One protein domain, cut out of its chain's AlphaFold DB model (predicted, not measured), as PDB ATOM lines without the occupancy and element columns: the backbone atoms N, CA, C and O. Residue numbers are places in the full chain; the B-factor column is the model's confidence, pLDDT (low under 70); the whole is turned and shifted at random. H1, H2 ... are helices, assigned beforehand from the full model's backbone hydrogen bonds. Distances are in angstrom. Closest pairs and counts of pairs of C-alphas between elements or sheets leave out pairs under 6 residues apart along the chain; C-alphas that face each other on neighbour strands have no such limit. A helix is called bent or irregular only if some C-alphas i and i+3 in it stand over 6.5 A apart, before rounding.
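AT A GLANCE: This is residues 12 to 74 of the 79 residues of an uncharacterized protein of Rodentolepis nana (UniProt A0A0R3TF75). The model is a long, thin rod: the helix H3 runs on its own through the middle, a small helical hairpin of H1 and H2 folds back at one end, and H4 extends the other end as a free arm. Residues 62 to 74, of which 62 to 73 belong to H4, stick out with nothing packed on them. The printed part has 63 residues with four named helices, in the order H1, H2, H3, H4, and no named strand; the class is all helix. It is extended, with a radius of gyration of the C-alphas of 20.1 A and spans of 66 by 19 by 13 A.

HOW THE PARTS SIT: H3, residues 41 to 58, touches no helix. H4, residues 61 to 73, is close to H3 but not clearly touching; their closest C-alphas, of Ala 56 and His 62, are 7.6 A apart. The two run the same way at a steep tilt of 67 degrees, only just short of about perpendicular. H2, residues 31 to 38, is apart from H3. H1, residues 12 to 25, touches H2 with residues 20 to 24 alone, and the closest C-alphas, of Pro 24 and Ser 31, are 5.7 A apart. H1 and H2 form a helical hairpin, running opposite ways at 36 degrees, only just a steep tilt. Every O i to N i+4 pair is within hydrogen-bond range in H2, H3 and H4; in H1 it is 7 of 10.

IN THESE COORDINATES: H3 measures 25.6 A from C-alpha 41 at (32.763, -53.955, 96.735) to C-alpha 58. H4 measures 18.4 A and ends with C-alpha 73 at (25.321, -63.371, 135.002). H1 measures 20.6 A from C-alpha 12 at (38.799, -35.743, 102.782), and is irregular: C-alphas 16 and 19 are 7.0 A apart. H2 has eight residues.

THE WHOLE: The two C-alphas farthest apart, of Gly 27 and Gly 74, are 66.3 A apart. The printed part has no cut, and its three links are tight. Mean pLDDT of the printed part is 81.5; residues 24, 27 to 29 and 31 are under 70.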
ATOM      1  N   LEU A  12      38.030 -34.604 103.306       76.50
ATOM      2  CA  LEU A  12      38.799 -35.743 102.782       76.50
ATOM      3  C   LEU A  12      37.998 -36.607 101.789       76.50
ATOM      4  O   LEU A  12      38.534 -37.066 100.785       76.50
ATOM      5  N   CYS A  13      36.692 -36.765 102.031       77.31
ATOM      6  CA  CYS A  13      35.772 -37.481 101.147       77.31
ATOM      7  C   CYS A  13      35.625 -36.817  99.767       77.31
ATOM      8  O   CYS A  13      35.582 -37.502  98.749       77.31
ATOM      9  N   ALA A  14      35.564 -35.485  99.713       74.88
ATOM     10  CA  ALA A  14      35.444 -34.737  98.466       74.88
ATOM     11  C   ALA A  14      36.767 -34.721  97.685       74.88
ATOM     12  O   ALA A  14      36.762 -34.866  96.464       74.88
ATOM     13  N   THR A  15      37.908 -34.645  98.372       80.06
ATOM     14  CA  THR A  15      39.234 -34.795  97.749       80.06
ATOM     15  C   THR A  15      39.452 -36.207  97.215       80.06
ATOM     16  O   THR A  15      40.031 -36.376  96.143       80.06
ATOM     17  N   ALA A  16      38.948 -37.221  97.926       78.31
ATOM     18  CA  ALA A  16      38.962 -38.599  97.464       78.31
ATOM     19  C   ALA A  16      38.071 -38.802  96.231       78.31
ATOM     20  O   ALA A  16      38.420 -39.614  95.397       78.31
ATOM     21  N   LEU A  17      36.978 -38.064  96.038       76.94
ATOM     22  CA  LEU A  17      36.136 -38.169  94.830       76.94
ATOM     23  C   LEU A  17      36.696 -37.413  93.613       76.94
ATOM     24  O   LEU A  17      36.258 -37.623  92.482       76.94
ATOM     25  N   LEU A  18      37.680 -36.541  93.826       77.81
ATOM     26  CA  LEU A  18      38.241 -35.659  92.803       77.81
ATOM     27  C   LEU A  18      38.792 -36.406  91.568       77.81
ATOM     28  O   LEU A  18      38.501 -35.964  90.461       77.81
ATOM     29  N   PRO A  19      39.494 -37.553  91.682       73.44
ATOM     30  CA  PRO A  19      39.957 -38.322  90.521       73.44
ATOM     31  C   PRO A  19      38.812 -38.930  89.704       73.44
ATOM     32  O   PRO A  19      38.922 -39.057  88.487       73.44
ATOM     33  N   MET A  20      37.697 -39.261  90.358       73.75
ATOM     34  CA  MET A  20      36.507 -39.814  89.712       73.75
ATOM     35  C   MET A  20      35.774 -38.763  88.863       73.75
ATOM     36  O   MET A  20      35.172 -39.118  87.853       73.75
ATOM     37  N   LEU A  21      35.865 -37.475  89.225       72.31
ATOM     38  CA  LEU A  21      35.373 -36.351  88.415       72.31
ATOM     39  C   LEU A  21      36.407 -35.852  87.397       72.31
ATOM     40  O   LEU A  21      36.071 -35.614  86.240       72.31
ATOM     41  N   ALA A  22      37.666 -35.699  87.804       73.31
ATOM     42  CA  ALA A  22      38.726 -35.172  86.948       73.31
ATOM     43  C   ALA A  22      39.120 -36.150  85.830       73.31
ATOM     44  O   ALA A  22      39.407 -35.715  84.718       73.31
ATOM     45  N   GLY A  23      39.079 -37.461  86.093       72.62
ATOM     46  CA  GLY A  23      39.364 -38.515  85.115       72.62
ATOM     47  C   GLY A  23      38.505 -38.449  83.842       72.62
ATOM     48  O   GLY A  23      39.076 -38.396  82.750       72.62
ATOM     49  N   PRO A  24      37.160 -38.406  83.935       69.88
ATOM     50  CA  PRO A  24      36.299 -38.276  82.761       69.88
ATOM     51  C   PRO A  24      36.354 -36.880  82.124       69.88
ATOM     52  O   PRO A  24      36.268 -36.786  80.903       69.88
ATOM     53  N   ILE A  25      36.560 -35.806  82.901       71.19
ATOM     54  CA  ILE A  25      36.731 -34.442  82.356       71.19
ATOM     55  C   ILE A  25      38.004 -34.342  81.497       71.19
ATOM     56  O   ILE A  25      38.016 -33.642  80.489       71.19
ATOM     57  N   MET A  26      39.061 -35.072  81.861       74.19
ATOM     58  CA  MET A  26      40.306 -35.154  81.090       74.19
ATOM     59  C   MET A  26      40.263 -36.183  79.945       74.19
ATOM     60  O   MET A  26      41.256 -36.335  79.241       74.19
ATOM     61  N   GLY A  27      39.140 -36.883  79.734       66.88
ATOM     62  CA  GLY A  27      38.968 -37.832  78.625       66.88
ATOM     63  C   GLY A  27      39.806 -39.112  78.728       66.88
ATOM     64  O   GLY A  27      40.004 -39.788  77.724       66.88
ATOM     65  N   LEU A  28      40.309 -39.452  79.920       69.12
ATOM     66  CA  LEU A  28      41.222 -40.586  80.118       69.12
ATOM     67  C   LEU A  28      40.508 -41.942  80.061       69.12
ATOM     68  O   LEU A  28      41.028 -42.895  79.489       69.12
ATOM     69  N   GLN A  29      39.333 -42.040  80.683       68.44
ATOM     70  CA  GLN A  29      38.570 -43.280  80.836       68.44
ATOM     71  C   GLN A  29      37.069 -42.973  80.906       68.44
ATOM     72  O   GLN A  29      36.656 -41.922  81.406       68.44
ATOM     73  N   THR A  30      36.243 -43.914  80.443       72.56
ATOM     74  CA  THR A  30      34.779 -43.820  80.527       72.56
ATOM     75  C   THR A  30      34.339 -43.782  81.992       72.56
ATOM     76  O   THR A  30      34.812 -44.559  82.818       72.56
ATOM     77  N   SER A  31      33.388 -42.910  82.334       69.31
ATOM     78  CA  SER A  31      32.893 -42.743  83.712       69.31
ATOM     79  C   SER A  31      32.490 -44.066  84.383       69.31
ATOM     80  O   SER A  31      32.729 -44.251  85.575       69.31
ATOM     81  N   GLY A  32      31.941 -45.014  83.618       70.12
ATOM     82  CA  GLY A  32      31.546 -46.333  84.113       70.12
ATOM     83  C   GLY A  32      32.707 -47.230  84.564       70.12
ATOM     84  O   GLY A  32      32.566 -47.929  85.566       70.12
ATOM     85  N   THR A  33      33.856 -47.207  83.878       74.44
ATOM     86  CA  THR A  33      35.022 -48.028  84.258       74.44
ATOM     87  C   THR A  33      35.719 -47.444  85.478       74.44
ATOM     88  O   THR A  33      35.949 -48.169  86.444       74.44
ATOM     89  N   LEU A  34      35.919 -46.120  85.504       76.25
ATOM     90  CA  LEU A  34      36.477 -45.418  86.664       76.25
ATOM     91  C   LEU A  34      35.626 -45.609  87.917       76.25
ATOM     92  O   LEU A  34      36.163 -45.917  88.972       76.25
ATOM     93  N   SER A  35      34.300 -45.488  87.807       72.44
ATOM     94  CA  SER A  35      33.400 -45.687  88.954       72.44
ATOM     95  C   SER A  35      33.542 -47.086  89.555       72.44
ATOM     96  O   SER A  35      33.507 -47.244  90.772       72.44
ATOM     97  N   ARG A  36      33.728 -48.105  88.711       76.19
ATOM     98  CA  ARG A  36      33.841 -49.505  89.139       76.19
ATOM     99  C   ARG A  36      35.176 -49.808  89.819       76.19
ATOM    100  O   ARG A  36      35.228 -50.645  90.714       76.19
ATOM    101  N   GLU A  37      36.232 -49.126  89.397       80.12
ATOM    102  CA  GLU A  37      37.581 -49.268  89.947       80.12
ATOM    103  C   GLU A  37      37.764 -48.436  91.229       80.12
ATOM    104  O   GLU A  37      38.457 -48.854  92.152       80.12
ATOM    105  N   TYR A  38      37.065 -47.300  91.328       78.25
ATOM    106  CA  TYR A  38      37.114 -46.394  92.478       78.25
ATOM    107  C   TYR A  38      36.171 -46.786  93.629       78.25
ATOM    108  O   TYR A  38      36.452 -46.502  94.794       78.25
ATOM    109  N   LEU A  39      35.055 -47.458  93.326       78.94
ATOM    110  CA  LEU A  39      34.109 -48.007  94.307       78.94
ATOM    111  C   LEU A  39      34.064 -49.543  94.218       78.94
ATOM    112  O   LEU A  39      33.045 -50.116  93.822       78.94
ATOM    113  N   PRO A  40      35.149 -50.244  94.600       83.12
ATOM    114  CA  PRO A  40      35.118 -51.695  94.694       83.12
ATOM    115  C   PRO A  40      34.160 -52.139  95.807       83.12
ATOM    116  O   PRO A  40      33.888 -51.395  96.755       83.12
ATOM    117  N   MET A  41      33.698 -53.394  95.745       83.56
ATOM    118  CA  MET A  41      32.763 -53.955  96.735       83.56
ATOM    119  C   MET A  41      33.220 -53.757  98.189       83.56
ATOM    120  O   MET A  41      32.382 -53.543  99.058       83.56
ATOM    121  N   SER A  42      34.530 -53.762  98.459       88.88
ATOM    122  CA  SER A  42      35.079 -53.518  99.798       88.88
ATOM    123  C   SER A  42      34.716 -52.134 100.357       88.88
ATOM    124  O   SER A  42      34.292 -52.044 101.510       88.88
ATOM    125  N   ASN A  43      34.789 -51.074  99.542       87.44
ATOM    126  CA  ASN A  43      34.416 -49.720  99.965       87.44
ATOM    127  C   ASN A  43      32.914 -49.630 100.258       87.44
ATOM    128  O   ASN A  43      32.494 -49.013 101.235       87.44
ATOM    129  N   PHE A  44      32.099 -50.298  99.440       88.19
ATOM    130  CA  PHE A  44      30.655 -50.356  99.651       88.19
ATOM    131  C   PHE A  44      30.289 -51.115 100.934       88.19
ATOM    132  O   PHE A  44      29.388 -50.700 101.665       88.19
ATOM    133  N   LEU A  45      31.015 -52.194 101.240       93.00
ATOM    134  CA  LEU A  45      30.851 -52.958 102.477       93.00
ATOM    135  C   LEU A  45      31.193 -52.109 103.705       93.00
ATOM    136  O   LEU A  45      30.481 -52.164 104.703       93.00
ATOM    137  N   PHE A  46      32.255 -51.306 103.610       91.75
ATOM    138  CA  PHE A  46      32.668 -50.392 104.670       91.75
ATOM    139  C   PHE A  46      31.613 -49.313 104.929       91.75
ATOM    140  O   PHE A  46      31.206 -49.095 106.064       91.75
ATOM    141  N   ILE A  47      31.087 -48.686 103.875       91.88
ATOM    142  CA  ILE A  47      30.000 -47.708 104.008       91.88
ATOM    143  C   ILE A  47      28.759 -48.371 104.623       91.88
ATOM    144  O   ILE A  47      28.165 -47.848 105.565       91.88
ATOM    145  N   SER A  48      28.394 -49.558 104.139       91.75
ATOM    146  CA  SER A  48      27.234 -50.307 104.632       91.75
ATOM    147  C   SER A  48      27.380 -50.723 106.101       91.75
ATOM    148  O   SER A  48      26.398 -50.691 106.842       91.75
ATOM    149  N   SER A  49      28.588 -51.065 106.557       92.88
ATOM    150  CA  SER A  49      28.833 -51.393 107.964       92.88
ATOM    151  C   SER A  49      28.726 -50.164 108.868       92.88
ATOM    152  O   SER A  49      28.195 -50.285 109.971       92.88
ATOM    153  N   MET A  50      29.126 -48.976 108.397       93.94
ATOM    154  CA  MET A  50      28.910 -47.719 109.125       93.94
ATOM    155  C   MET A  50      27.419 -47.396 109.265       93.94
ATOM    156  O   MET A  50      26.969 -47.045 110.356       93.94
ATOM    157  N   PHE A  51      26.628 -47.579 108.202       94.31
ATOM    158  CA  PHE A  51      25.169 -47.441 108.279       94.31
ATOM    159  C   PHE A  51      24.550 -48.435 109.266       94.31
ATOM    160  O   PHE A  51      23.705 -48.054 110.078       94.31
ATOM    161  N   LEU A  52      24.990 -49.696 109.235       92.62
ATOM    162  CA  LEU A  52      24.518 -50.723 110.162       92.62
ATOM    163  C   LEU A  52      24.892 -50.394 111.615       92.62
ATOM    164  O   LEU A  52      24.059 -50.555 112.506       92.62
ATOM    165  N   ALA A  53      26.107 -49.897 111.856       92.81
ATOM    166  CA  ALA A  53      26.550 -49.447 113.171       92.81
ATOM    167  C   ALA A  53      25.688 -48.283 113.689       92.81
ATOM    168  O   ALA A  53      25.213 -48.345 114.821       92.81
ATOM    169  N   GLY A  54      25.395 -47.285 112.848       92.94
ATOM    170  CA  GLY A  54      24.507 -46.172 113.210       92.94
ATOM    171  C   GLY A  54      23.066 -46.617 113.489       92.94
ATOM    172  O   GLY A  54      22.439 -46.169 114.449       92.94
ATOM    173  N   ALA A  55      22.539 -47.567 112.713       91.62
ATOM    174  CA  ALA A  55      21.226 -48.160 112.975       91.62
ATOM    175  C   ALA A  55      21.199 -48.958 114.294       91.62
ATOM    176  O   ALA A  55      20.212 -48.912 115.039       91.62
ATOM    177  N   ALA A  56      22.286 -49.671 114.607       89.31
ATOM    178  CA  ALA A  56      22.448 -50.394 115.865       89.31
ATOM    179  C   ALA A  56      22.556 -49.443 117.072       89.31
ATOM    180  O   ALA A  56      21.984 -49.734 118.128       89.31
ATOM    181  N   GLU A  57      23.226 -48.298 116.904       90.56
ATOM    182  CA  GLU A  57      23.299 -47.221 117.895       90.56
ATOM    183  C   GLU A  57      21.915 -46.615 118.158       90.56
ATOM    184  O   GLU A  57      21.465 -46.591 119.304       90.56
ATOM    185  N   HIS A  58      21.177 -46.241 117.108       90.31
ATOM    186  CA  HIS A  58      19.820 -45.695 117.239       90.31
ATOM    187  C   HIS A  58      18.852 -46.692 117.899       90.31
ATOM    188  O   HIS A  58      18.024 -46.335 118.739       90.31
ATOM    189  N   SER A  59      18.999 -47.983 117.589       87.19
ATOM    190  CA  SER A  59      18.225 -49.062 118.221       87.19
ATOM    191  C   SER A  59      18.632 -49.332 119.678       87.19
ATOM    192  O   SER A  59      18.040 -50.200 120.327       87.19
ATOM    193  N   ASN A  60      19.635 -48.613 120.205       83.50
ATOM    194  CA  ASN A  60      20.228 -48.800 121.530       83.50
ATOM    195  C   ASN A  60      20.598 -50.270 121.794       83.50
ATOM    196  O   ASN A  60      20.463 -50.781 122.914       83.50
ATOM    197  N   LEU A  61      21.048 -50.974 120.747       85.44
ATOM    198  CA  LEU A  61      21.282 -52.416 120.798       85.44
ATOM    199  C   LEU A  61      22.360 -52.760 121.832       85.44
ATOM    200  O   LEU A  61      22.213 -53.734 122.569       85.44
ATOM    201  N   HIS A  62      23.366 -51.893 121.973       86.44
ATOM    202  CA  HIS A  62      24.387 -51.979 123.017       86.44
ATOM    203  C   HIS A  62      23.773 -52.093 124.426       86.44
ATOM    204  O   HIS A  62      24.126 -52.995 125.183       86.44
ATOM    205  N   ARG A  63      22.769 -51.264 124.755       82.31
ATOM    206  CA  ARG A  63      22.103 -51.288 126.068       82.31
ATOM    207  C   ARG A  63      21.290 -52.566 126.279       82.31
ATOM    208  O   ARG A  63      21.271 -53.101 127.386       82.31
ATOM    209  N   ARG A  64      20.637 -53.087 125.231       85.81
ATOM    210  CA  ARG A  64      19.913 -54.373 125.297       85.81
ATOM    211  C   ARG A  64      20.855 -55.542 125.573       85.81
ATOM    212  O   ARG A  64      20.524 -56.384 126.402       85.81
ATOM    213  N   ILE A  65      22.015 -55.567 124.920       86.38
ATOM    214  CA  ILE A  65      23.033 -56.607 125.119       86.38
ATOM    215  C   ILE A  65      23.575 -56.554 126.552       86.38
ATOM    216  O   ILE A  65      23.621 -57.586 127.213       86.38
ATOM    217  N   VAL A  66      23.883 -55.361 127.074       85.94
ATOM    218  CA  VAL A  66      24.342 -55.191 128.465       85.94
ATOM    219  C   VAL A  66      23.304 -55.709 129.467       85.94
ATOM    220  O   VAL A  66      23.646 -56.483 130.358       85.94
ATOM    221  N   MET A  67      22.024 -55.361 129.298       81.56
ATOM    222  CA  MET A  67      20.954 -55.852 130.180       81.56
ATOM    223  C   MET A  67      20.763 -57.377 130.104       81.56
ATOM    224  O   MET A  67      20.459 -58.006 131.116       81.56
ATOM    225  N   LEU A  68      20.941 -57.977 128.922       85.56
ATOM    226  CA  LEU A  68      20.908 -59.432 128.736       85.56
ATOM    227  C   LEU A  68      22.085 -60.117 129.435       85.56
ATOM    228  O   LEU A  68      21.867 -61.067 130.182       85.56
ATOM    229  N   CYS A  69      23.305 -59.611 129.251       85.25
ATOM    230  CA  CYS A  69      24.493 -60.134 129.923       85.25
ATOM    231  C   CYS A  69      24.374 -60.034 131.450       85.25
ATOM    232  O   CYS A  69      24.658 -61.012 132.137       85.25
ATOM    233  N   LEU A  70      23.888 -58.905 131.980       85.06
ATOM    234  CA  LEU A  70      23.643 -58.729 133.417       85.06
ATOM    235  C   LEU A  70      22.628 -59.746 133.956       85.06
ATOM    236  O   LEU A  70      22.891 -60.388 134.972       85.06
ATOM    237  N   LYS A  71      21.516 -59.970 133.239       80.44
ATOM    238  CA  LYS A  71      20.536 -61.010 133.593       80.44
ATOM    239  C   LYS A  71      21.127 -62.419 133.556       80.44
ATOM    240  O   LYS A  71      20.848 -63.201 134.458       80.44
ATOM    241  N   CYS A  72      21.918 -62.753 132.537       83.94
ATOM    242  CA  CYS A  72      22.556 -64.067 132.428       83.94
ATOM    243  C   CYS A  72      23.575 -64.313 133.545       83.94
ATOM    244  O   CYS A  72      23.696 -65.438 134.017       83.94
ATOM    245  N   MET A  73      24.292 -63.273 133.967       82.25
ATOM    246  CA  MET A  73      25.321 -63.371 135.002       82.25
ATOM    247  C   MET A  73      24.765 -63.187 136.427       82.25
ATOM    248  O   MET A  73      25.518 -63.289 137.388       82.25
ATOM    249  N   GLY A  74      23.457 -62.941 136.574       70.88
ATOM    250  CA  GLY A  74      22.783 -62.797 137.869       70.88
ATOM    251  C   GLY A  74      23.075 -61.486 138.608       70.88
ATOM    252  O   GLY A  74      22.772 -61.384 139.791       70.88
TER     253      GLY A  74